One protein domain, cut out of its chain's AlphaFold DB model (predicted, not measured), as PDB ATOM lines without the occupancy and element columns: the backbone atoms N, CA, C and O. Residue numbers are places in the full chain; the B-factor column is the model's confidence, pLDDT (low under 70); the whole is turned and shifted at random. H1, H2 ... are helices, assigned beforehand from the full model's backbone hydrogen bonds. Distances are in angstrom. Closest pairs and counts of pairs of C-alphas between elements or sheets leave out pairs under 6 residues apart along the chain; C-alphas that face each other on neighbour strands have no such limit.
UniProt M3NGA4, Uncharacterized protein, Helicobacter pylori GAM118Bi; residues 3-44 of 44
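Overview. This is residues 3 to 44 of the 44 residues of an uncharacterized protein of Helicobacter pylori GAM118Bi (UniProt M3NGA4). Two helices of unequal length form a flat, open U, with H1 as the shorter arm, H2 as the longer one and the link between them at the closed end. The arms run in nearly opposite directions with a gap between them, and residues 33 to 44, of which 33 to 42 belong to H2, stick out past H1. The printed part has 42 residues, with two named helices, H1 then H2, and no named strand; the class is all helix. It is loose, with a radius of gyration of the C-alphas of 12.4 A and spans of 39 by 21 by 6 A.

Along the chain. H1, residues 3 to 14, begins at C-alpha 3 (32.164, 9.467, -38.961) and is 16.0 A long from first to last C-alpha. H2, residues 23 to 42, is 28.9 A long and ends at C-alpha 42 (34.865, 18.043, -57.724).

Arrangement. H1 and H2 are near each other, with 5 pairs of C-alphas within 10 A but no pair within 8 A. In H1 and H2 every O i to N i+4 pair is within hydrogen-bond range.

Size, cuts and confidence. The C-alphas of Pro 18 and Phe 44 are the two farthest apart, 39.4 A. The printed part has no cut, and the link from H1 to H2, 8 residues, is short. Residues 14 to 19 stand free. Mean pLDDT of the printed part is 70.8; 20 residues are under 70, among them 18 to 24.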
ATOM      1  N   SER A   3      32.528   9.809 -40.343       67.19
ATOM      2  CA  SER A   3      32.164   9.467 -38.961       67.19
ATOM      3  C   SER A   3      30.657   9.496 -38.678       67.19
ATOM      4  O   SER A   3      30.153   8.571 -38.053       67.19
ATOM      5  N   PHE A   4      29.916  10.490 -39.182       67.81
ATOM      6  CA  PHE A   4      28.470  10.581 -38.937       67.81
ATOM      7  C   PHE A   4      27.669   9.490 -39.650       67.81
ATOM      8  O   PHE A   4      26.729   8.954 -39.078       67.81
ATOM      9  N   PHE A   5      28.060   9.130 -40.876       69.75
ATOM     10  CA  PHE A   5      27.392   8.068 -41.628       69.75
ATOM     11  C   PHE A   5      27.623   6.697 -40.985       69.75
ATOM     12  O   PHE A   5      26.687   5.921 -40.838       69.75
ATOM     13  N   ALA A   6      28.853   6.425 -40.534       70.50
ATOM     14  CA  ALA A   6      29.171   5.194 -39.817       70.50
ATOM     15  C   ALA A   6      28.419   5.093 -38.478       70.50
ATOM     16  O   ALA A   6      27.919   4.022 -38.152       70.50
ATOM     17  N   LEU A   7      28.284   6.205 -37.744       72.81
ATOM     18  CA  LEU A   7      27.466   6.264 -36.529       72.81
ATOM     19  C   LEU A   7      25.979   6.039 -36.823       72.81
ATOM     20  O   LEU A   7      25.342   5.262 -36.124       72.81
ATOM     21  N   TYR A   8      25.436   6.667 -37.866       70.44
ATOM     22  CA  TYR A   8      24.035   6.491 -38.254       70.44
ATOM     23  C   TYR A   8      23.742   5.045 -38.677       70.44
ATOM     24  O   TYR A   8      22.796   4.445 -38.176       70.44
ATOM     25  N   CYS A   9      24.594   4.449 -39.519       69.50
ATOM     26  CA  CYS A   9      24.507   3.028 -39.854       69.50
ATOM     27  C   CYS A   9      24.624   2.145 -38.611       69.50
ATOM     28  O   CYS A   9      23.827   1.231 -38.461       69.50
ATOM     29  N   GLY A  10      25.583   2.423 -37.722       72.00
ATOM     30  CA  GLY A  10      25.784   1.669 -36.485       72.00
ATOM     31  C   GLY A  10      24.545   1.676 -35.594       72.00
ATOM     32  O   GLY A  10      24.074   0.613 -35.225       72.00
ATOM     33  N   VAL A  11      23.955   2.846 -35.338       69.38
ATOM     34  CA  VAL A  11      22.744   2.995 -34.507       69.38
ATOM     35  C   VAL A  11      21.526   2.302 -35.122       69.38
ATOM     36  O   VAL A  11      20.715   1.720 -34.402       69.38
ATOM     37  N   ILE A  12      21.392   2.347 -36.450       69.44
ATOM     38  CA  ILE A  12      20.318   1.663 -37.183       69.44
ATOM     39  C   ILE A  12      20.485   0.137 -37.103       69.44
ATOM     40  O   ILE A  12      19.521  -0.581 -36.843       69.44
ATOM     41  N   PHE A  13      21.711  -0.358 -37.298       67.62
ATOM     42  CA  PHE A  13      22.027  -1.787 -37.272       67.62
ATOM     43  C   PHE A  13      21.967  -2.366 -35.851       67.62
ATOM     44  O   PHE A  13      21.518  -3.492 -35.664       67.62
ATOM     45  N   GLU A  14      22.385  -1.588 -34.851       75.00
ATOM     46  CA  GLU A  14      22.376  -1.958 -33.432       75.00
ATOM     47  C   GLU A  14      20.949  -2.029 -32.868       75.00
ATOM     48  O   GLU A  14      20.653  -2.924 -32.081       75.00
ATOM     49  N   ASN A  15      20.033  -1.170 -33.335       71.94
ATOM     50  CA  ASN A  15      18.605  -1.296 -33.020       71.94
ATOM     51  C   ASN A  15      17.889  -2.401 -33.815       71.94
ATOM     52  O   ASN A  15      16.724  -2.677 -33.541       71.94
ATOM     53  N   GLY A  16      18.565  -3.042 -34.780       62.78
ATOM     54  CA  GLY A  16      18.047  -4.202 -35.508       62.78
ATOM     55  C   GLY A  16      16.711  -3.956 -36.207       62.78
ATOM     56  O   GLY A  16      15.950  -4.905 -36.397       62.78
ATOM     57  N   ASP A  17      16.400  -2.701 -36.547       70.25
ATOM     58  CA  ASP A  17      15.106  -2.339 -37.107       70.25
ATOM     59  C   ASP A  17      15.000  -2.896 -38.543       70.25
ATOM     60  O   ASP A  17      15.725  -2.458 -39.444       70.25
ATOM     61  N   PRO A  18      14.122  -3.883 -38.799       61.84
ATOM     62  CA  PRO A  18      14.041  -4.526 -40.104       61.84
ATOM     63  C   PRO A  18      13.504  -3.575 -41.182       61.84
ATOM     64  O   PRO A  18      13.710  -3.803 -42.374       61.84
ATOM     65  N   LEU A  19      12.825  -2.495 -40.791       59.84
ATOM     66  CA  LEU A  19      12.315  -1.454 -41.682       59.84
ATOM     67  C   LEU A  19      13.465  -0.600 -42.234       59.84
ATOM     68  O   LEU A  19      13.444  -0.218 -43.403       59.84
ATOM     69  N   ALA A  20      14.511  -0.406 -41.435       60.19
ATOM     70  CA  ALA A  20      15.759   0.218 -41.850       60.19
ATOM     71  C   ALA A  20      16.764  -0.751 -42.503       60.19
ATOM     72  O   ALA A  20      17.802  -0.315 -42.975       60.19
ATOM     73  N   LEU A  21      16.477  -2.052 -42.584       62.91
ATOM     74  CA  LEU A  21      17.207  -3.002 -43.442       62.91
ATOM     75  C   LEU A  21      16.446  -3.343 -44.728       62.91
ATOM     76  O   LEU A  21      17.001  -3.962 -45.638       62.91
ATOM     77  N   ASN A  22      15.187  -2.916 -44.831       66.25
ATOM     78  CA  ASN A  22      14.431  -2.983 -46.071       66.25
ATOM     79  C   ASN A  22      15.037  -2.049 -47.132       66.25
ATOM     80  O   ASN A  22      15.724  -1.075 -46.821       66.25
ATOM     81  N   GLY A  23      14.776  -2.360 -48.407       64.69
ATOM     82  CA  GLY A  23      15.496  -1.830 -49.576       64.69
ATOM     83  C   GLY A  23      15.694  -0.307 -49.644       64.69
ATOM     84  O   GLY A  23      16.669   0.137 -50.246       64.69
ATOM     85  N   GLY A  24      14.861   0.489 -48.966       69.50
ATOM     86  CA  GLY A  24      15.017   1.944 -48.864       69.50
ATOM     87  C   GLY A  24      16.294   2.404 -48.142       69.50
ATOM     88  O   GLY A  24      16.829   3.465 -48.458       69.50
ATOM     89  N   PHE A  25      16.846   1.614 -47.218       71.25
ATOM     90  CA  PHE A  25      18.131   1.946 -46.589       71.25
ATOM     91  C   PHE A  25      19.310   1.696 -47.522       71.25
ATOM     92  O   PHE A  25      20.233   2.506 -47.592       71.25
ATOM     93  N   MET A  26      19.254   0.601 -48.282       69.56
ATOM     94  CA  MET A  26      20.264   0.301 -49.288       69.56
ATOM     95  C   MET A  26      20.241   1.365 -50.394       69.56
ATOM     96  O   MET A  26      21.294   1.872 -50.767       69.56
ATOM     97  N   GLU A  27      19.058   1.793 -50.837       73.31
ATOM     98  CA  GLU A  27      18.898   2.902 -51.786       73.31
ATOM     99  C   GLU A  27      19.489   4.218 -51.246       73.31
ATOM    100  O   GLU A  27      20.304   4.855 -51.918       73.31
ATOM    101  N   ASN A  28      19.195   4.575 -49.991       74.56
ATOM    102  CA  ASN A  28      19.776   5.757 -49.348       74.56
ATOM    103  C   ASN A  28      21.305   5.682 -49.214       74.56
ATOM    104  O   ASN A  28      21.993   6.683 -49.427       74.56
ATOM    105  N   ALA A  29      21.867   4.509 -48.912       76.00
ATOM    106  CA  ALA A  29      23.315   4.313 -48.853       76.00
ATOM    107  C   ALA A  29      23.979   4.487 -50.232       76.00
ATOM    108  O   ALA A  29      25.054   5.085 -50.331       76.00
ATOM    109  N   TRP A  30      23.330   4.017 -51.303       80.19
ATOM    110  CA  TRP A  30      23.796   4.201 -52.680       80.19
ATOM    111  C   TRP A  30      23.775   5.672 -53.109       80.19
ATOM    112  O   TRP A  30      24.755   6.151 -53.687       80.19
ATOM    113  N   VAL A  31      22.711   6.409 -52.777       80.69
ATOM    114  CA  VAL A  31      22.631   7.859 -53.025       80.69
ATOM    115  C   VAL A  31      23.731   8.598 -52.257       80.69
ATOM    116  O   VAL A  31      24.440   9.426 -52.833       80.69
ATOM    117  N   PHE A  32      23.948   8.254 -50.986       80.31
ATOM    118  CA  PHE A  32      24.996   8.866 -50.166       80.31
ATOM    119  C   PHE A  32      26.399   8.616 -50.739       80.31
ATOM    120  O   PHE A  32      27.218   9.535 -50.833       80.31
ATOM    121  N   LEU A  33      26.668   7.386 -51.189       80.81
ATOM    122  CA  LEU A  33      27.927   7.018 -51.835       80.81
ATOM    123  C   LEU A  33      28.139   7.785 -53.148       80.81
ATOM    124  O   LEU A  33      29.249   8.257 -53.408       80.81
ATOM    125  N   ALA A  34      27.090   7.940 -53.961       83.19
ATOM    126  CA  ALA A  34      27.146   8.689 -55.213       83.19
ATOM    127  C   ALA A  34      27.476  10.173 -54.977       83.19
ATOM    128  O   ALA A  34      28.384  10.707 -55.618       83.19
ATOM    129  N   VAL A  35      26.813  10.813 -54.007       79.19
ATOM    130  CA  VAL A  35      27.074  12.212 -53.623       79.19
ATOM    131  C   VAL A  35      28.500  12.382 -53.094       79.19
ATOM    132  O   VAL A  35      29.202  13.312 -53.489       79.19
ATOM    133  N   PHE A  36      28.976  11.457 -52.257       78.44
ATOM    134  CA  PHE A  36      30.341  11.504 -51.733       78.44
ATOM    135  C   PHE A  36      31.389  11.360 -52.843       78.44
ATOM    136  O   PHE A  36      32.404  12.058 -52.849       78.44
ATOM    137  N   ARG A  37      31.139  10.470 -53.809       79.25
ATOM    138  CA  ARG A  37      32.023  10.257 -54.961       79.25
ATOM    139  C   ARG A  37      32.053  11.482 -55.878       79.25
ATOM    140  O   ARG A  37      33.131  11.863 -56.322       79.25
ATOM    141  N   PHE A  38      30.907  12.125 -56.093       78.31
ATOM    142  CA  PHE A  38      30.796  13.377 -56.842       78.31
ATOM    143  C   PHE A  38      31.571  14.522 -56.176       78.31
ATOM    144  O   PHE A  38      32.418  15.138 -56.817       78.31
ATOM    145  N   LEU A  39      31.360  14.746 -54.874       73.75
ATOM    146  CA  LEU A  39      32.092  15.759 -54.104       73.75
ATOM    147  C   LEU A  39      33.605  15.501 -54.103       73.75
ATOM    148  O   LEU A  39      34.393  16.430 -54.252       73.75
ATOM    149  N   LYS A  40      34.023  14.234 -53.990       69.88
ATOM    150  CA  LYS A  40      35.439  13.848 -54.058       69.88
ATOM    151  C   LYS A  40      36.056  14.108 -55.439       69.88
ATOM    152  O   LYS A  40      37.227  14.460 -55.502       69.88
ATOM    153  N   THR A  41      35.290  13.955 -56.519       73.62
ATOM    154  CA  THR A  41      35.726  14.285 -57.887       73.62
ATOM    155  C   THR A  41      35.791  15.793 -58.137       73.62
ATOM    156  O   THR A  41      36.673  16.236 -58.862       73.62
ATOM    157  N   GLN A  42      34.887  16.584 -57.550       65.38
ATOM    158  CA  GLN A  42      34.865  18.043 -57.724       65.38
ATOM    159  C   GLN A  42      35.912  18.796 -56.891       65.38
ATOM    160  O   GLN A  42      36.163  19.965 -57.152       65.38
ATOM    161  N   SER A  43      36.529  18.147 -55.903       62.06
ATOM    162  CA  SER A  43      37.563  18.736 -55.040       62.06
ATOM    163  C   SER A  43      38.980  18.682 -55.654       62.06
ATOM    164  O   SER A  43      39.949  18.525 -54.904       62.06
ATOM    165  N   PHE A  44      39.099  18.762 -56.983       51.28
ATOM    166  CA  PHE A  44      40.374  18.820 -57.713       51.28
ATOM    167  C   PHE A  44      40.760  20.256 -58.069       51.28
ATOM    168  O   PHE A  44      39.858  21.016 -58.486       51.28
TER     169      PHE A  44